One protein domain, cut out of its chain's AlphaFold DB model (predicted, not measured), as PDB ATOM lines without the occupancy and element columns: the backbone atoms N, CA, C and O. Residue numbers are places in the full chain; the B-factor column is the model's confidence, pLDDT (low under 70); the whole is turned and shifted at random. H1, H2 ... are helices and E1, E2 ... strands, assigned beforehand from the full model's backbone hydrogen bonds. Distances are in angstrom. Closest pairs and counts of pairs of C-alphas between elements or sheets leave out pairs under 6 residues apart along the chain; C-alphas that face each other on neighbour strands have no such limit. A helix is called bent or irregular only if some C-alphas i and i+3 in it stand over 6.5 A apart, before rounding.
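AT A GLANCE: This is residues 179 to 320 of the 320 residues of an uncharacterized protein of Aspergillus welwitschiae (UniProt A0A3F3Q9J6). A strongly twisted wall of five strands has helices H3 and H5 packed on one of its faces, with H1 side by side with H5. H2 and H4 sit at opposite ends of the inner strand E3, H2 by Asp 241 and H4 by Asp 235. The printed part has 142 residues, with five named helices and five named strands in the order E1 H1 H2 E2 E3 H3 H4 E4 E5 H5; the sheet's order is E1 E2 E3 E5 E4, all antiparallel, and the class is mixed, helices and strands. The whole is compact, with a radius of gyration of the C-alphas of 14.4 A and spans of 44 by 37 by 25 A.

HOW THE PARTS SIT: E1, residues 185 to 187, is an edge strand and the antiparallel neighbour of E2, residues 223 to 227, with N 185 and O 227 at 2.9 A. E2 forms a hairpin with E3, residues 235 to 241, with N 226 and O 237 at 2.8 A. E3 is antiparallel to E5, residues 303 to 309, with N 238 and O 306 at 2.8 A. E5 forms a hairpin with the edge strand E4, residues 296 to 299, with N 299 and O 303 at 2.7 A. H1, residues 192 to 198, is not on the sheet. H2, residues 201 to 208, only grazes it with residues 203 to 208. H3, residues 260 to 276, is on the sheet at a height of 5.1 A, over none of the strands; its closest C-alphas to E5 are those of Val 275 and Ile 308, 4.5 A apart. H3 is irregular, with C-alphas 266 and 269 9.2 A apart and a kink of 140 degrees near residue 267. H4, residues 279 to 286, only grazes the sheet with residues 279 to 282, and is apart from H1, H2 and H5. E3, H3, H4 and E4 make a split strand-helix-strand unit, two strands running the same way with E5 between them, and its crossover is right-handed. H5, residues 313 to 319, is on the same face as H3, over E3 at a height of 9.5 A. H1 and H5 touch at a shallow tilt of 12 degrees, opposite ways; their closest C-alphas are those of Asn 194 and Leu 318, 5.0 A apart. Every O i to N i+4 pair is within hydrogen-bond range in H2, H4 and H5, against 2 of 3 in H1 and 10 of 13 in H3.

IN THESE COORDINATES: E1 begins at C-alpha 185 (209.865, 309.851, 317.172). From first to last C-alpha, E3 measures 19.7 A and E5 20.0 A. H3 begins at C-alpha 260 (203.450, 335.732, 323.784), and H5 ends at C-alpha 319 (199.116, 311.349, 321.323).

THE WHOLE: The C-alphas of Val 215 and Gly 288 are the two farthest apart, 45.1 A. The printed part has no cut. The links from H2 to E2 and from E3 to H3 are long, with 14 and 18 residues. Mean pLDDT of the printed part is 86.2; 21 residues are under 70, among them 244 to 256.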
ATOM      1  N   ALA A 179     214.659 317.096 317.982       89.56
ATOM      2  CA  ALA A 179     213.550 316.612 317.159       89.56
ATOM      3  C   ALA A 179     213.843 316.690 315.648       89.56
ATOM      4  O   ALA A 179     213.163 316.036 314.862       89.56
ATOM      5  N   LYS A 180     214.852 317.452 315.200       89.62
ATOM      6  CA  LYS A 180     215.276 317.467 313.787       89.62
ATOM      7  C   LYS A 180     216.242 316.336 313.427       89.62
ATOM      8  O   LYS A 180     216.376 316.024 312.244       89.62
ATOM      9  N   GLN A 181     216.887 315.720 314.415       88.94
ATOM     10  CA  GLN A 181     217.920 314.710 314.201       88.94
ATOM     11  C   GLN A 181     217.338 313.392 313.654       88.94
ATOM     12  O   GLN A 181     216.189 313.039 313.951       88.94
ATOM     13  N   PRO A 182     218.123 312.616 312.880       88.12
ATOM     14  CA  PRO A 182     217.748 311.261 312.496       88.12
ATOM     15  C   PRO A 182     217.464 310.394 313.731       88.12
ATOM     16  O   PRO A 182     218.284 310.297 314.640       88.12
ATOM     17  N   GLY A 183     216.302 309.738 313.763       86.56
ATOM     18  CA  GLY A 183     215.922 308.816 314.841       86.56
ATOM     19  C   GLY A 183     214.977 309.379 315.905       86.56
ATOM     20  O   GLY A 183     214.586 308.623 316.785       86.56
ATOM     21  N   SER A 184     214.571 310.645 315.819       91.12
ATOM     22  CA  SER A 184     213.416 311.210 316.540       91.12
ATOM     23  C   SER A 184     212.125 310.389 316.354       91.12
ATOM     24  O   SER A 184     211.938 309.780 315.298       91.12
ATOM     25  N   PHE A 185     211.195 310.455 317.308       89.94
ATOM     26  CA  PHE A 185     209.865 309.851 317.172       89.94
ATOM     27  C   PHE A 185     208.900 310.805 316.479       89.94
ATOM     28  O   PHE A 185     208.744 311.937 316.922       89.94
ATOM     29  N   GLU A 186     208.235 310.350 315.422       92.81
ATOM     30  CA  GLU A 186     207.236 311.134 314.696       92.81
ATOM     31  C   GLU A 186     205.842 310.538 314.896       92.81
ATOM     32  O   GLU A 186     205.650 309.329 314.760       92.81
ATOM     33  N   PHE A 187     204.873 311.400 315.195       93.12
ATOM     34  CA  PHE A 187     203.458 311.061 315.224       93.12
ATOM     35  C   PHE A 187     202.778 311.785 314.059       93.12
ATOM     36  O   PHE A 187     202.540 312.995 314.133       93.12
ATOM     37  N   PRO A 188     202.481 311.071 312.959       94.31
ATOM     38  CA  PRO A 188     201.974 311.684 311.735       94.31
ATOM     39  C   PRO A 188     200.486 312.048 311.813       94.31
ATOM     40  O   PRO A 188     199.954 312.619 310.866       94.31
ATOM     41  N   THR A 189     199.804 311.687 312.903       94.94
ATOM     42  CA  THR A 189     198.381 311.963 313.109       94.94
ATOM     43  C   THR A 189     198.085 312.236 314.578       94.94
ATOM     44  O   THR A 189     198.806 311.754 315.457       94.94
ATOM     45  N   ALA A 190     197.004 312.966 314.847       94.81
ATOM     46  CA  ALA A 190     196.465 313.180 316.186       94.81
ATOM     47  C   ALA A 190     194.959 312.880 316.220       94.81
ATOM     48  O   ALA A 190     194.271 313.005 315.209       94.81
ATOM     49  N   ARG A 191     194.434 312.506 317.394       95.62
ATOM     50  CA  ARG A 191     192.989 312.303 317.605       95.62
ATOM     51  C   ARG A 191     192.272 313.635 317.795       95.62
ATOM     52  O   ARG A 191     192.750 314.482 318.550       95.62
ATOM     53  N   TRP A 192     191.081 313.797 317.222       95.50
ATOM     54  CA  TRP A 192     190.282 315.019 317.401       95.50
ATOM     55  C   TRP A 192     189.961 315.311 318.866       95.50
ATOM     56  O   TRP A 192     190.128 316.437 319.328       95.50
ATOM     57  N   SER A 193     189.608 314.270 319.623       95.75
ATOM     58  CA  SER A 193     189.333 314.375 321.061       95.75
ATOM     59  C   SER A 193     190.535 314.853 321.879       95.75
ATOM     60  O   SER A 193     190.360 315.363 322.983       95.75
ATOM     61  N   ASN A 194     191.749 314.693 321.357       94.88
ATOM     62  CA  ASN A 194     192.979 315.165 321.975       94.88
ATOM     63  C   ASN A 194     193.314 316.598 321.545       94.88
ATOM     64  O   ASN A 194     193.703 317.408 322.386       94.88
ATOM     65  N   ILE A 195     193.073 316.942 320.276       94.94
ATOM     66  CA  ILE A 195     193.178 318.317 319.764       94.94
ATOM     67  C   ILE A 195     192.267 319.254 320.569       94.94
ATOM     68  O   ILE A 195     192.738 320.283 321.042       94.94
ATOM     69  N   ASP A 196     191.012 318.867 320.816       94.81
ATOM     70  CA  ASP A 196     190.044 319.687 321.566       94.81
ATOM     71  C   ASP A 196     190.414 319.902 323.045       94.81
ATOM     72  O   ASP A 196     189.941 320.847 323.673       94.81
ATOM     73  N   LYS A 197     191.254 319.036 323.628       93.50
ATOM     74  CA  LYS A 197     191.748 319.192 325.011       93.50
ATOM     75  C   LYS A 197     192.942 320.137 325.110       93.50
ATOM     76  O   LYS A 197     193.282 320.569 326.213       93.50
ATOM     77  N   VAL A 198     193.642 320.357 324.000       92.75
ATOM     78  CA  VAL A 198     194.914 321.090 323.957       92.75
ATOM     79  C   VAL A 198     194.725 322.469 323.350       92.75
ATOM     80  O   VAL A 198     195.254 323.438 323.885       92.75
ATOM     81  N   PHE A 199     193.959 322.561 322.267       93.06
ATOM     82  CA  PHE A 199     193.726 323.798 321.541       93.06
ATOM     83  C   PHE A 199     192.361 324.398 321.900       93.06
ATOM     84  O   PHE A 199     191.374 323.665 321.991       93.06
ATOM     85  N   PRO A 200     192.259 325.732 322.037       94.00
ATOM     86  CA  PRO A 200     190.977 326.415 322.117       94.00
ATOM     87  C   PRO A 200     190.083 326.079 320.924       94.00
ATOM     88  O   PRO A 200     190.569 325.821 319.818       94.00
ATOM     89  N   ALA A 201     188.765 326.182 321.118       92.88
ATOM     90  CA  ALA A 201     187.770 325.862 320.091       92.88
ATOM     91  C   ALA A 201     188.031 326.581 318.755       92.88
ATOM     92  O   ALA A 201     187.831 326.000 317.692       92.88
ATOM     93  N   GLN A 202     188.525 327.824 318.798       90.06
ATOM     94  CA  GLN A 202     188.880 328.580 317.598       90.06
ATOM     95  C   GLN A 202     190.000 327.903 316.795       90.06
ATOM     96  O   GLN A 202     189.827 327.665 315.600       90.06
ATOM     97  N   ALA A 203     191.122 327.558 317.435       91.00
ATOM     98  CA  ALA A 203     192.240 326.883 316.778       91.00
ATOM     99  C   ALA A 203     191.863 325.464 316.329       91.00
ATOM    100  O   ALA A 203     192.138 325.091 315.190       91.00
ATOM    101  N   ALA A 204     191.152 324.704 317.167       93.38
ATOM    102  CA  ALA A 204     190.668 323.371 316.812       93.38
ATOM    103  C   ALA A 204     189.737 323.405 315.584       93.38
ATOM    104  O   ALA A 204     189.876 322.599 314.665       93.38
ATOM    105  N   ASN A 205     188.829 324.384 315.511       91.19
ATOM    106  CA  ASN A 205     187.979 324.581 314.339       91.19
ATOM    107  C   ASN A 205     188.786 324.987 313.105       91.19
ATOM    108  O   ASN A 205     188.494 324.509 312.013       91.19
ATOM    109  N   ALA A 206     189.808 325.827 313.253       90.25
ATOM    110  CA  ALA A 206     190.661 326.219 312.137       90.25
ATOM    111  C   ALA A 206     191.422 325.015 311.539       90.25
ATOM    112  O   ALA A 206     191.487 324.875 310.316       90.25
ATOM    113  N   ILE A 207     191.893 324.098 312.392       92.44
ATOM    114  CA  ILE A 207     192.508 322.819 311.997       92.44
ATOM    115  C   ILE A 207     191.492 321.924 311.267       92.44
ATOM    116  O   ILE A 207     191.808 321.359 310.226       92.44
ATOM    117  N   ARG A 208     190.239 321.830 311.743       91.94
ATOM    118  CA  ARG A 208     189.183 321.030 311.079       91.94
ATOM    119  C   ARG A 208     188.896 321.453 309.642       91.94
ATOM    120  O   ARG A 208     188.564 320.604 308.822       91.94
ATOM    121  N   HIS A 209     189.020 322.745 309.345       90.31
ATOM    122  CA  HIS A 209     188.794 323.290 308.003       90.31
ATOM    123  C   HIS A 209     190.023 323.187 307.090       90.31
ATOM    124  O   HIS A 209     189.956 323.618 305.935       90.31
ATOM    125  N   ALA A 210     191.152 322.677 307.587       89.56
ATOM    126  CA  ALA A 210     192.317 322.432 306.756       89.56
ATOM    127  C   ALA A 210     192.029 321.324 305.730       89.56
ATOM    128  O   ALA A 210     191.235 320.421 306.007       89.56
ATOM    129  N   PRO A 211     192.654 321.362 304.541       85.75
ATOM    130  CA  PRO A 211     192.588 320.252 303.599       85.75
ATOM    131  C   PRO A 211     193.174 318.979 304.232       85.75
ATOM    132  O   PRO A 211     194.388 318.865 304.395       85.75
ATOM    133  N   GLN A 212     192.309 318.035 304.597       84.31
ATOM    134  CA  GLN A 212     192.706 316.762 305.204       84.31
ATOM    135  C   GLN A 212     193.091 315.756 304.120       84.31
ATOM    136  O   GLN A 212     192.435 315.679 303.077       84.31
ATOM    137  N   ARG A 213     194.140 314.962 304.362       85.06
ATOM    138  CA  ARG A 213     194.508 313.846 303.468       85.06
ATOM    139  C   ARG A 213     193.926 312.521 303.942       85.06
ATOM    140  O   ARG A 213     193.723 311.622 303.131       85.06
ATOM    141  N   ILE A 214     193.663 312.404 305.241       86.31
ATOM    142  CA  ILE A 214     193.068 311.222 305.864       86.31
ATOM    143  C   ILE A 214     191.561 311.452 306.037       86.31
ATOM    144  O   ILE A 214     191.149 312.511 306.493       86.31
ATOM    145  N   VAL A 215     190.742 310.458 305.674       87.88
ATOM    146  CA  VAL A 215     189.260 310.518 305.708       87.88
ATOM    147  C   VAL A 215     188.691 309.845 306.974       87.88
ATOM    148  O   VAL A 215     187.541 309.423 307.020       87.88
ATOM    149  N   ASP A 216     189.512 309.693 308.008       91.75
ATOM    150  CA  ASP A 216     189.118 309.047 309.257       91.75
ATOM    151  C   ASP A 216     188.420 310.068 310.179       91.75
ATOM    152  O   ASP A 216     188.961 311.152 310.405       91.75
ATOM    153  N   PRO A 217     187.222 309.771 310.710       92.38
ATOM    154  CA  PRO A 217     186.485 310.707 311.555       92.38
ATOM    155  C   PRO A 217     187.092 310.903 312.954       92.38
ATOM    156  O   PRO A 217     186.712 311.851 313.640       92.38
ATOM    157  N   GLU A 218     188.000 310.035 313.410       95.19
ATOM    158  CA  GLU A 218     188.579 310.086 314.758       95.19
ATOM    159  C   GLU A 218     189.966 310.740 314.803       95.19
ATOM    160  O   GLU A 218     190.351 311.291 315.844       95.19
ATOM    161  N   ILE A 219     190.710 310.713 313.693       95.62
ATOM    162  CA  ILE A 219     192.088 311.219 313.597       95.62
ATOM    163  C   ILE A 219     192.273 312.217 312.451       95.62
ATOM    164  O   ILE A 219     191.454 312.325 311.547       95.62
ATOM    165  N   THR A 220     193.381 312.951 312.470       95.62
ATOM    166  CA  THR A 220     193.757 313.886 311.403       95.62
ATOM    167  C   THR A 220     195.265 313.956 311.216       95.62
ATOM    168  O   THR A 220     196.017 313.830 312.182       95.62
ATOM    169  N   ASP A 221     195.706 314.188 309.979       94.75
ATOM    170  CA  ASP A 221     197.096 314.493 309.621       94.75
ATOM    171  C   ASP A 221     197.421 315.997 309.661       94.75
ATOM    172  O   ASP A 221     198.565 316.395 309.436       94.75
ATOM    173  N   CYS A 222     196.431 316.842 309.969       94.81
ATOM    174  CA  CYS A 222     196.614 318.287 310.094       94.81
ATOM    175  C   CYS A 222     197.326 318.688 311.391       94.81
ATOM    176  O   CYS A 222     197.749 319.832 311.521       94.81
ATOM    177  N   VAL A 223     197.479 317.764 312.344       94.88
ATOM    178  CA  VAL A 223     198.315 317.944 313.535       94.88
ATOM    179  C   VAL A 223     199.333 316.820 313.572       94.88
ATOM    180  O   VAL A 223     198.987 315.651 313.736       94.88
ATOM    181  N   ARG A 224     200.600 317.190 313.416       94.75
ATOM    182  CA  ARG A 224     201.737 316.267 313.418       94.75
ATOM    183  C   ARG A 224     202.711 316.682 314.490       94.75
ATOM    184  O   ARG A 224     202.797 317.860 314.823       94.75
ATOM    185  N   SER A 225     203.480 315.742 315.009       93.56
ATOM    186  CA  SER A 225     204.532 316.082 315.957       93.56
ATOM    187  C   SER A 225     205.770 315.232 315.775       93.56
ATOM    188  O   SER A 225     205.729 314.129 315.229       93.56
ATOM    189  N   LYS A 226     206.888 315.770 316.250       93.25
ATOM    190  CA  LYS A 226     208.173 315.098 316.269       93.25
ATOM    191  C   LYS A 226     208.881 315.395 317.574       93.25
ATOM    192  O   LYS A 226     208.985 316.545 317.994       93.25
ATOM    193  N   PHE A 227     209.367 314.340 318.204       90.94
ATOM    194  CA  PHE A 227     209.944 314.365 319.533       90.94
ATOM    195  C   PHE A 227     211.389 313.866 319.507       90.94
ATOM    196  O   PHE A 227     211.701 312.926 318.762       90.94
ATOM    197  N   PRO A 228     212.279 314.449 320.326       90.50
ATOM    198  CA  PRO A 228     213.629 313.932 320.484       90.50
ATOM    199  C   PRO A 228     213.603 312.496 321.033       90.50
ATOM    200  O   PRO A 228     212.692 312.099 321.759       90.50
ATOM    201  N   ARG A 229     214.600 311.682 320.665       84.12
ATOM    202  CA  ARG A 229     214.734 310.299 321.147       84.12
ATOM    203  C   ARG A 229     215.757 310.229 322.277       84.12
ATOM    204  O   ARG A 229     216.886 310.667 322.100       84.12
ATOM    205  N   GLY A 230     215.383 309.598 323.392       75.56
ATOM    206  CA  GLY A 230     216.248 309.383 324.559       75.56
ATOM    207  C   GLY A 230     215.669 309.982 325.845       75.56
ATOM    208  O   GLY A 230     214.579 310.541 325.835       75.56
ATOM    209  N   ARG A 231     216.400 309.858 326.964       61.97
ATOM    210  CA  ARG A 231     216.117 310.599 328.217       61.97
ATOM    211  C   ARG A 231     216.572 312.066 328.149       61.97
ATOM    212  O   ARG A 231     216.640 312.733 329.172       61.97
ATOM    213  N   SER A 232     216.972 312.519 326.971       56.62
ATOM    214  CA  SER A 232     217.615 313.801 326.757       56.62
ATOM    215  C   SER A 232     216.580 314.895 326.555       56.62
ATOM    216  O   SER A 232     215.688 314.776 325.712       56.62
ATOM    217  N   GLU A 233     216.771 315.937 327.351       70.56
ATOM    218  CA  GLU A 233     216.320 317.315 327.198       70.56
ATOM    219  C   GLU A 233     216.253 317.761 325.725       70.56
ATOM    220  O   GLU A 233     216.981 317.263 324.858       70.56
ATOM    221  N   GLY A 234     215.339 318.682 325.435       84.44
ATOM    222  CA  GLY A 234     215.133 319.209 324.096       84.44
ATOM    223  C   GLY A 234     213.700 319.666 323.865       84.44
ATOM    224  O   GLY A 234     212.778 319.339 324.613       84.44
ATOM    225  N   ASP A 235     213.497 320.360 322.753       92.69
ATOM    226  CA  ASP A 235     212.166 320.765 322.317       92.69
ATOM    227  C   ASP A 235     211.535 319.743 321.375       92.69
ATOM    228  O   ASP A 235     212.201 319.175 320.507       92.69
ATOM    229  N   ALA A 236     210.227 319.562 321.505       92.69
ATOM    230  CA  ALA A 236     209.385 318.922 320.514       92.69
ATOM    231  C   ALA A 236     208.971 319.921 319.425       92.69
ATOM    232  O   ALA A 236     208.893 321.130 319.654       92.69
ATOM    233  N   ILE A 237     208.652 319.394 318.247       94.19
ATOM    234  CA  ILE A 237     208.062 320.163 317.156       94.19
ATOM    235  C   ILE A 237     206.632 319.680 316.938       94.19
ATOM    236  O   ILE A 237     206.402 318.479 316.819       94.19
ATOM    237  N   VAL A 238     205.679 320.606 316.858       94.31
ATOM    238  CA  VAL A 238     204.288 320.344 316.475       94.31
ATOM    239  C   VAL A 238     203.980 321.133 315.211       94.31
ATOM    240  O   VAL A 238     204.136 322.350 315.181       94.31
ATOM    241  N   TRP A 239     203.530 320.451 314.163       94.81
ATOM    242  CA  TRP A 239     203.064 321.087 312.938       94.81
ATOM    243  C   TRP A 239     201.549 321.118 312.878       94.81
ATOM    244  O   TRP A 239     200.899 320.114 313.169       94.81
ATOM    245  N   LEU A 240     201.014 322.257 312.449       93.75
ATOM    246  CA  LEU A 240     199.586 322.498 312.297       93.75
ATOM    247  C   LEU A 240     199.295 322.944 310.866       93.75
ATOM    248  O   LEU A 240     199.826 323.954 310.411       93.75
ATOM    249  N   ASP A 241     198.434 322.213 310.173       91.81
ATOM    250  CA  ASP A 241     197.827 322.643 308.918       91.81
ATOM    251  C   ASP A 241     196.485 323.318 309.250       91.81
ATOM    252  O   ASP A 241     195.652 322.740 309.951       91.81
ATOM    253  N   ILE A 242     196.282 324.555 308.786       87.88
ATOM    254  CA  ILE A 242     195.079 325.348 309.073       87.88
ATOM    255  C   ILE A 242     194.332 325.702 307.789       87.88
ATOM    256  O   ILE A 242     194.925 326.067 306.777       87.88
ATOM    257  N   GLY A 243     193.003 325.601 307.823       79.69
ATOM    258  CA  GLY A 243     192.152 325.948 306.692       79.69
ATOM    259  C   GLY A 243     192.074 327.446 306.429       79.69
ATOM    260  O   GLY A 243     191.949 328.243 307.355       79.69
ATOM    261  N   SER A 244     192.015 327.828 305.151       67.31
ATOM    262  CA  SER A 244     191.838 329.223 304.711       67.31
ATOM    263  C   SER A 244     190.557 329.882 305.235       67.31
ATOM    264  O   SER A 244     190.482 331.103 305.323       67.31
ATOM    265  N   ASN A 245     189.549 329.072 305.569       62.78
ATOM    266  CA  ASN A 245     188.246 329.531 306.052       62.78
ATOM    267  C   ASN A 245     188.192 329.645 307.583       62.78
ATOM    268  O   ASN A 245     187.292 330.284 308.121       62.78
ATOM    269  N   GLY A 246     189.163 329.054 308.282       54.88
ATOM    270  CA  GLY A 246     189.380 329.238 309.709       54.88
ATOM    271  C   GLY A 246     190.402 330.342 309.910       54.88
ATOM    272  O   GLY A 246     191.534 330.059 310.281       54.88
ATOM    273  N   ALA A 247     190.034 331.585 309.598       50.62
ATOM    274  CA  ALA A 247     190.916 332.724 309.802       50.62
ATOM    275  C   ALA A 247     191.306 332.802 311.288       50.62
ATOM    276  O   ALA A 247     190.550 333.318 312.111       50.62
ATOM    277  N   LEU A 248     192.490 332.296 311.642       55.22
ATOM    278  CA  LEU A 248     193.243 332.863 312.749       55.22
ATOM    279  C   LEU A 248     193.593 334.279 312.289       55.22
ATOM    280  O   LEU A 248     194.418 334.419 311.384       55.22
ATOM    281  N   PRO A 249     192.945 335.334 312.808       49.31
ATOM    282  CA  PRO A 249     193.022 336.642 312.168       49.31
ATOM    283  C   PRO A 249     194.373 337.344 312.376       49.31
ATOM    284  O   PRO A 249     194.534 338.477 311.942       49.31
ATOM    285  N   PHE A 250     195.347 336.722 313.047       52.09
ATOM    286  CA  PHE A 250     196.425 337.467 313.696       52.09
ATOM    287  C   PHE A 250     197.760 336.733 313.745       52.09
ATOM    288  O   PHE A 250     198.458 336.814 314.748       52.09
ATOM    289  N   LEU A 251     198.151 336.031 312.685       54.94
ATOM    290  CA  LEU A 251     199.559 335.665 312.558       54.94
ATOM    291  C   LEU A 251     200.200 336.616 311.569       54.94
ATOM    292  O   LEU A 251     200.205 336.344 310.365       54.94
ATOM    293  N   PRO A 252     200.663 337.781 312.047       50.75
ATOM    294  CA  PRO A 252     201.413 338.651 311.185       50.75
ATOM    295  C   PRO A 252     202.655 337.909 310.695       50.75
ATOM    296  O   PRO A 252     203.344 337.207 311.437       50.75
ATOM    297  N   THR A 253     202.925 338.047 309.406       53.28
ATOM    298  CA  THR A 253     204.174 337.624 308.783       53.28
ATOM    299  C   THR A 253     205.301 338.508 309.309       53.28
ATOM    300  O   THR A 253     205.683 339.459 308.637       53.28
ATOM    301  N   TYR A 254     205.807 338.254 310.518       53.28
ATOM    302  CA  TYR A 254     206.825 339.116 311.114       53.28
ATOM    303  C   TYR A 254     208.212 338.491 311.136       53.28
ATOM    304  O   TYR A 254     208.427 337.373 311.588       53.28
ATOM    305  N   ARG A 255     209.172 339.309 310.687       55.47
ATOM    306  CA  ARG A 255     210.622 339.162 310.869       55.47
ATOM    307  C   ARG A 255     211.067 339.270 312.347       55.47
ATOM    308  O   ARG A 255     212.266 339.302 312.593       55.47
ATOM    309  N   SER A 256     210.145 339.410 313.305       66.25
ATOM    310  CA  SER A 256     210.425 339.789 314.703       66.25
ATOM    311  C   SER A 256     209.788 338.873 315.762       66.25
ATOM    312  O   SER A 256     209.673 339.272 316.925       66.25
ATOM    313  N   GLY A 257     209.370 337.663 315.381       83.12
ATOM    314  CA  GLY A 257     208.627 336.740 316.242       83.12
ATOM    315  C   GLY A 257     207.172 337.159 316.490       83.12
ATOM    316  O   GLY A 257     206.726 338.227 316.066       83.12
ATOM    317  N   ILE A 258     206.422 336.300 317.183       89.38
ATOM    318  CA  ILE A 258     205.037 336.545 317.621       89.38
ATOM    319  C   ILE A 258     205.010 336.977 319.090       89.38
ATOM    320  O   ILE A 258     205.800 336.477 319.889       89.38
ATOM    321  N   GLU A 259     204.105 337.874 319.478       92.56
ATOM    322  CA  GLU A 259     203.921 338.228 320.889       92.56
ATOM    323  C   GLU A 259     203.376 337.043 321.702       92.56
ATOM    324  O   GLU A 259     202.452 336.348 321.279       92.56
ATOM    325  N   MET A 260     203.899 336.827 322.910       94.19
ATOM    326  CA  MET A 260     203.450 335.732 323.784       94.19
ATOM    327  C   MET A 260     201.961 335.836 324.153       94.19
ATOM    328  O   MET A 260     201.288 334.815 324.288       94.19
ATOM    329  N   GLU A 261     201.418 337.051 324.268       93.25
ATOM    330  CA  GLU A 261     199.978 337.261 324.478       93.25
ATOM    331  C   GLU A 261     199.151 336.759 323.287       93.25
ATOM    332  O   GLU A 261     198.107 336.131 323.478       93.25
ATOM    333  N   GLN A 262     199.646 336.947 322.061       91.06
ATOM    334  CA  GLN A 262     199.013 336.417 320.854       91.06
ATOM    335  C   GLN A 262     199.113 334.891 320.799       91.06
ATOM    336  O   GLN A 262     198.125 334.237 320.469       91.06
ATOM    337  N   VAL A 263     200.259 334.304 321.179       93.12
ATOM    338  CA  VAL A 263     200.408 332.839 321.301       93.12
ATOM    339  C   VAL A 263     199.342 332.277 322.240       93.12
ATOM    340  O   VAL A 263     198.641 331.335 321.877       93.12
ATOM    341  N   ARG A 264     199.173 332.889 323.418       94.62
ATOM    342  CA  ARG A 264     198.161 332.496 324.407       94.62
ATOM    343  C   ARG A 264     196.741 332.639 323.871       94.62
ATOM    344  O   ARG A 264     195.949 331.711 324.008       94.62
ATOM    345  N   ALA A 265     196.420 333.761 323.233       91.56
ATOM    346  CA  ALA A 265     195.088 334.002 322.683       91.56
ATOM    347  C   ALA A 265     194.724 333.003 321.568       91.56
ATOM    348  O   ALA A 265     193.585 332.549 321.491       91.56
ATOM    349  N   ILE A 266     195.691 332.651 320.718       90.75
ATOM    350  CA  ILE A 266     195.484 331.779 319.556       90.75
ATOM    351  C   ILE A 266     195.486 330.301 319.954       90.75
ATOM    352  O   ILE A 266     194.586 329.552 319.575       90.75
ATOM    353  N   PHE A 267     196.505 329.868 320.698       92.31
ATOM    354  CA  PHE A 267     196.769 328.453 320.968       92.31
ATOM    355  C   PHE A 267     196.375 328.007 322.376       92.31
ATOM    356  O   PHE A 267     196.447 326.816 322.674       92.31
ATOM    357  N   GLY A 268     195.916 328.933 323.219       93.19
ATOM    358  CA  GLY A 268     195.516 328.670 324.595       93.19
ATOM    359  C   GLY A 268     196.693 328.598 325.564       93.19
ATOM    360  O   GLY A 268     197.862 328.543 325.172       93.19
ATOM    361  N   ASP A 269     196.361 328.568 326.856       93.75
ATOM    362  CA  ASP A 269     197.347 328.559 327.941       93.75
ATOM    363  C   ASP A 269     198.270 327.345 327.865       93.75
ATOM    364  O   ASP A 269     199.477 327.498 327.986       93.75
ATOM    365  N   ALA A 270     197.731 326.159 327.558       92.50
ATOM    366  CA  ALA A 270     198.530 324.940 327.486       92.50
ATOM    367  C   ALA A 270     199.714 325.099 326.519       92.50
ATOM    368  O   ALA A 270     200.865 324.939 326.918       92.50
ATOM    369  N   ILE A 271     199.452 325.450 325.256       93.69
ATOM    370  CA  ILE A 271     200.514 325.624 324.258       93.69
ATOM    371  C   ILE A 271     201.420 326.801 324.616       93.69
ATOM    372  O   ILE A 271     202.630 326.680 324.458       93.69
ATOM    373  N   CYS A 272     200.869 327.909 325.117       95.00
ATOM    374  CA  CYS A 272     201.667 329.053 325.549       95.00
ATOM    375  C   CYS A 272     202.675 328.667 326.639       95.00
ATOM    376  O   CYS A 272     203.848 329.011 326.525       95.00
ATOM    377  N   ASP A 273     202.241 327.927 327.658       94.31
ATOM    378  CA  ASP A 273     203.097 327.470 328.753       94.31
ATOM    379  C   ASP A 273     204.155 326.483 328.235       94.31
ATOM    380  O   ASP A 273     205.323 326.552 328.606       94.31
ATOM    381  N   ALA A 274     203.787 325.605 327.300       94.06
ATOM    382  CA  ALA A 274     204.733 324.677 326.687       94.06
ATOM    383  C   ALA A 274     205.753 325.355 325.760       94.06
ATOM    384  O   ALA A 274     206.895 324.899 325.678       94.06
ATOM    385  N   VAL A 275     205.368 326.436 325.078       95.25
ATOM    386  CA  VAL A 275     206.303 327.326 324.379       95.25
ATOM    387  C   VAL A 275     207.225 327.995 325.392       95.25
ATOM    388  O   VAL A 275     208.433 328.018 325.170       95.25
ATOM    389  N   ASP A 276     206.686 328.490 326.509       95.19
ATOM    390  CA  ASP A 276     207.453 329.167 327.559       95.19
ATOM    391  C   ASP A 276     208.526 328.276 328.199       95.19
ATOM    392  O   ASP A 276     209.615 328.749 328.531       95.19
ATOM    393  N   GLU A 277     208.246 326.973 328.271       93.94
ATOM    394  CA  GLU A 277     209.162 325.944 328.758       93.94
ATOM    395  C   GLU A 277     210.175 325.434 327.727       93.94
ATOM    396  O   GLU A 277     211.075 324.674 328.099       93.94
ATOM    397  N   SER A 278     210.062 325.833 326.458       94.56
ATOM    398  CA  SER A 278     211.002 325.397 325.425       94.56
ATOM    399  C   SER A 278     212.413 325.950 325.652       94.56
ATOM    400  O   SER A 278     212.596 327.070 326.143       94.56
ATOM    401  N   ASP A 279     213.428 325.188 325.255       94.69
ATOM    402  CA  ASP A 279     214.831 325.592 325.336       94.69
ATOM    403  C   ASP A 279     215.076 326.854 324.507       94.69
ATOM    404  O   ASP A 279     215.764 327.773 324.964       94.69
ATOM    405  N   LEU A 280     214.455 326.944 323.320       95.06
ATOM    406  CA  LEU A 280     214.501 328.155 322.499       95.06
ATOM    407  C   LEU A 280     213.941 329.360 323.253       95.06
ATOM    408  O   LEU A 280     214.579 330.408 323.283       95.06
ATOM    409  N   ARG A 281     212.791 329.223 323.912       95.75
ATOM    410  CA  ARG A 281     212.174 330.345 324.617       95.75
ATOM    411  C   ARG A 281     212.958 330.770 325.856       95.75
ATOM    412  O   ARG A 281     213.117 331.966 326.115       95.75
ATOM    413  N   LYS A 282     213.504 329.807 326.599       95.56
ATOM    414  CA  LYS A 282     214.432 330.059 327.714       95.56
ATOM    415  C   LYS A 282     215.677 330.799 327.233       95.56
ATOM    416  O   LYS A 282     216.130 331.736 327.889       95.56
ATOM    417  N   TRP A 283     216.216 330.418 326.077       94.81
ATOM    418  CA  TRP A 283     217.314 331.130 325.434       94.81
ATOM    419  C   TRP A 283     216.921 332.555 325.019       94.81
ATOM    420  O   TRP A 283     217.628 333.495 325.371       94.81
ATOM    421  N   GLU A 284     215.769 332.759 324.378       94.94
ATOM    422  CA  GLU A 284     215.285 334.090 323.976       94.94
ATOM    423  C   GLU A 284     215.169 335.061 325.157       94.94
ATOM    424  O   GLU A 284     215.614 336.207 325.063       94.94
ATOM    425  N   LYS A 285     214.633 334.597 326.294       95.38
ATOM    426  CA  LYS A 285     214.538 335.400 327.523       95.38
ATOM    427  C   LYS A 285     215.913 335.810 328.049       95.38
ATOM    428  O   LYS A 285     216.091 336.966 328.428       95.38
ATOM    429  N   ARG A 286     216.890 334.892 328.041       94.12
ATOM    430  CA  ARG A 286     218.283 335.182 328.438       94.12
ATOM    431  C   ARG A 286     218.956 336.200 327.512       94.12
ATOM    432  O   ARG A 286     219.787 336.967 327.976       94.12
ATOM    433  N   ASN A 287     218.537 336.257 326.248       90.19
ATOM    434  CA  ASN A 287     219.011 337.210 325.240       90.19
ATOM    435  C   ASN A 287     218.141 338.486 325.147       90.19
ATOM    436  O   ASN A 287     218.202 339.217 324.163       90.19
ATOM    437  N   GLY A 288     217.299 338.763 326.151       89.88
ATOM    438  CA  GLY A 288     216.535 340.014 326.251       89.88
ATOM    439  C   GLY A 288     215.247 340.078 325.421       89.88
ATOM    440  O   GLY A 288     214.538 341.084 325.473       89.88
ATOM    441  N   ARG A 289     214.873 339.015 324.698       90.31
ATOM    442  CA  ARG A 289     213.608 338.955 323.951       90.31
ATOM    443  C   ARG A 289     212.473 338.495 324.873       90.31
ATOM    444  O   ARG A 289     212.121 337.320 324.929       90.31
ATOM    445  N   LEU A 290     211.904 339.431 325.632       92.06
ATOM    446  CA  LEU A 290     210.932 339.120 326.689       92.06
ATOM    447  C   LEU A 290     209.481 338.994 326.209       92.06
ATOM    448  O   LEU A 290     208.761 338.150 326.734       92.06
ATOM    449  N   SER A 291     209.036 339.785 325.234       90.88
ATOM    450  CA  SER A 291     207.622 339.833 324.822       90.88
ATOM    451  C   SER A 291     207.298 338.991 323.588       90.88
ATOM    452  O   SER A 291     206.175 338.501 323.478       90.88
ATOM    453  N   THR A 292     208.261 338.794 322.683       94.19
ATOM    454  CA  THR A 292     208.070 338.035 321.438       94.19
ATOM    455  C   THR A 292     208.817 336.706 321.433       94.19
ATOM    456  O   THR A 292     209.750 336.509 322.210       94.19
ATOM    457  N   THR A 293     208.410 335.781 320.564       94.88
ATOM    458  CA  THR A 293     209.055 334.477 320.405       94.88
ATOM    459  C   THR A 293     209.110 333.999 318.955       94.88
ATOM    460  O   THR A 293     208.182 334.203 318.174       94.88
ATOM    461  N   GLU A 294     210.194 333.309 318.615       93.75
ATOM    462  CA  GLU A 294     210.418 332.561 317.372       93.75
ATOM    463  C   GLU A 294     210.027 331.080 317.502       93.75
ATOM    464  O   GLU A 294     210.211 330.294 316.569       93.75
ATOM    465  N   CYS A 295     209.468 330.668 318.644       94.69
ATOM    466  CA  CYS A 295     208.967 329.305 318.839       94.69
ATOM    467  C   CYS A 295     207.740 328.988 317.975       94.69
ATOM    468  O   CYS A 295     207.353 327.828 317.871       94.69
ATOM    469  N   VAL A 296     207.129 329.992 317.343       93.25
ATOM    470  CA  VAL A 296     206.006 329.836 316.417       93.25
ATOM    471  C   VAL A 296     206.426 330.370 315.056       93.25
ATOM    472  O   VAL A 296     206.682 331.561 314.904       93.25
ATOM    473  N   LYS A 297     206.475 329.495 314.050       90.56
ATOM    474  CA  LYS A 297     206.872 329.851 312.684       90.56
ATOM    475  C   LYS A 297     205.755 329.537 311.706       90.56
ATOM    476  O   LYS A 297     205.343 328.387 311.559       90.56
ATOM    477  N   MET A 298     205.303 330.559 310.989       83.88
ATOM    478  CA  MET A 298     204.421 330.383 309.841       83.88
ATOM    479  C   MET A 298     205.260 329.973 308.627       83.88
ATOM    480  O   MET A 298     206.158 330.703 308.206       83.88
ATOM    481  N   LYS A 299     204.968 328.812 308.049       81.31
ATOM    482  CA  LYS A 299     205.489 328.395 306.744       81.31
ATOM    483  C   LYS A 299     204.477 328.730 305.646       81.31
ATOM    484  O   LYS A 299     203.359 329.185 305.890       81.31
ATOM    485  N   VAL A 300     204.885 328.520 304.399       69.81
ATOM    486  CA  VAL A 300     204.018 328.691 303.226       69.81
ATOM    487  C   VAL A 300     202.725 327.869 303.349       69.81
ATOM    488  O   VAL A 300     202.754 326.728 303.795       69.81
ATOM    489  N   PHE A 301     201.607 328.454 302.900       69.25
ATOM    490  CA  PHE A 301     200.279 327.822 302.789       69.25
ATOM    491  C   PHE A 301     199.604 327.394 304.109       69.25
ATOM    492  O   PHE A 301     199.149 326.262 304.218       69.25
ATOM    493  N   CYS A 302     199.460 328.306 305.079       80.44
ATOM    494  CA  CYS A 302     198.725 328.055 306.339       80.44
ATOM    495  C   CYS A 302     199.275 326.871 307.160       80.44
ATOM    496  O   CYS A 302     198.555 326.263 307.951       80.44
ATOM    497  N   HIS A 303     200.551 326.551 306.956       87.38
ATOM    498  CA  HIS A 303     201.271 325.532 307.696       87.38
ATOM    499  C   HIS A 303     202.079 326.205 308.798       87.38
ATOM    500  O   HIS A 303     202.892 327.084 308.518       87.38
ATOM    501  N   MET A 304     201.895 325.791 310.042       91.12
ATOM    502  CA  MET A 304     202.587 326.362 311.193       91.12
ATOM    503  C   MET A 304     203.466 325.325 311.862       91.12
ATOM    504  O   MET A 304     203.123 324.149 311.926       91.12
ATOM    505  N   GLU A 305     204.593 325.782 312.384       93.88
ATOM    506  CA  GLU A 305     205.508 325.012 313.208       93.88
ATOM    507  C   GLU A 305     205.560 325.640 314.600       93.88
ATOM    508  O   GLU A 305     205.844 326.827 314.737       93.88
ATOM    509  N   LEU A 306     205.279 324.838 315.623       94.25
ATOM    510  CA  LEU A 306     205.392 325.192 317.030       94.25
ATOM    511  C   LEU A 306     206.551 324.409 317.640       94.25
ATOM    512  O   LEU A 306     206.612 323.185 317.511       94.25
ATOM    513  N   ARG A 307     207.445 325.102 318.336       94.56
ATOM    514  CA  ARG A 307     208.516 324.523 319.141       94.56
ATOM    515  C   ARG A 307     208.116 324.624 320.610       94.56
ATOM    516  O   ARG A 307     207.887 325.720 321.111       94.56
ATOM    517  N   ILE A 308     207.981 323.481 321.272       94.31
ATOM    518  CA  ILE A 308     207.485 323.383 322.653       94.31
ATOM    519  C   ILE A 308     208.406 322.491 323.486       94.31
ATOM    520  O   ILE A 308     209.014 321.574 322.941       94.31
ATOM    521  N   GLY A 309     208.481 322.699 324.798       91.88
ATOM    522  CA  GLY A 309     209.282 321.847 325.681       91.88
ATOM    523  C   GLY A 309     208.820 320.379 325.659       91.88
ATOM    524  O   GLY A 309     207.617 320.093 325.711       91.88
ATOM    525  N   TYR A 310     209.767 319.434 325.590       79.56
ATOM    526  CA  TYR A 310     209.485 317.990 325.503       79.56
ATOM    527  C   TYR A 310     208.752 317.424 326.728       79.56
ATOM    528  O   TYR A 310     207.884 316.566 326.576       79.56
ATOM    529  N   ASP A 311     209.046 317.932 327.929       67.81
ATOM    530  CA  ASP A 311     208.481 317.430 329.196       67.81
ATOM    531  C   ASP A 311     207.021 317.863 329.439       67.81
ATOM    532  O   ASP A 311     206.435 317.708 330.511       67.81
ATOM    533  N   THR A 312     206.384 318.443 328.429       60.28
ATOM    534  CA  THR A 312     205.054 318.996 328.609       60.28
ATOM    535  C   THR A 312     204.015 317.880 328.547       60.28
ATOM    536  O   THR A 312     203.986 317.023 327.659       60.28
ATOM    537  N   THR A 313     203.074 317.921 329.491       75.00
ATOM    538  CA  THR A 313     201.843 317.109 329.506       75.00
ATOM    539  C   THR A 313     201.094 317.127 328.169       75.00
ATOM    540  O   THR A 313     200.281 316.243 327.915       75.00
ATOM    541  N   ILE A 314     201.380 318.095 327.297       78.69
ATOM    542  CA  ILE A 314     200.828 318.248 325.952       78.69
ATOM    543  C   ILE A 314     201.208 317.101 325.027       78.69
ATOM    544  O   ILE A 314     200.332 316.602 324.329       78.69
ATOM    545  N   ALA A 315     202.458 316.631 325.054       68.38
ATOM    546  CA  ALA A 315     202.875 315.494 324.235       68.38
ATOM    547  C   ALA A 315     202.011 314.260 324.538       68.38
ATOM    548  O   ALA A 315     201.478 313.610 323.640       68.38
ATOM    549  N   LYS A 316     201.782 314.004 325.832       73.06
ATOM    550  CA  LYS A 316     200.882 312.942 326.296       73.06
ATOM    551  C   LYS A 316     199.431 313.229 325.919       73.06
ATOM    552  O   LYS A 316     198.755 312.321 325.470       73.06
ATOM    553  N   LYS A 317     198.951 314.467 326.076       83.81
ATOM    554  CA  LYS A 317     197.559 314.835 325.764       83.81
ATOM    555  C   LYS A 317     197.226 314.760 324.278       83.81
ATOM    556  O   LYS A 317     196.070 314.520 323.967       83.81
ATOM    557  N   LEU A 318     198.182 315.008 323.383       80.12
ATOM    558  CA  LEU A 318     197.951 314.956 321.939       80.12
ATOM    559  C   LEU A 318     197.948 313.516 321.411       80.12
ATOM    560  O   LEU A 318     197.126 313.193 320.551       80.12
ATOM    561  N   PHE A 319     198.812 312.645 321.947       74.62
ATOM    562  CA  PHE A 319     199.116 311.349 321.323       74.62
ATOM    563  C   PHE A 319     198.821 310.103 322.180       74.62
ATOM    564  O   PHE A 319     198.912 309.001 321.644       74.62
ATOM    565  N   ASN A 320     198.409 310.255 323.448       66.44
ATOM    566  CA  ASN A 320     197.836 309.181 324.281       66.44
ATOM    567  C   ASN A 320     196.358 309.450 324.597       66.44
ATOM    568  O   ASN A 320     195.621 308.463 324.800       66.44
TER     569      ASN A 320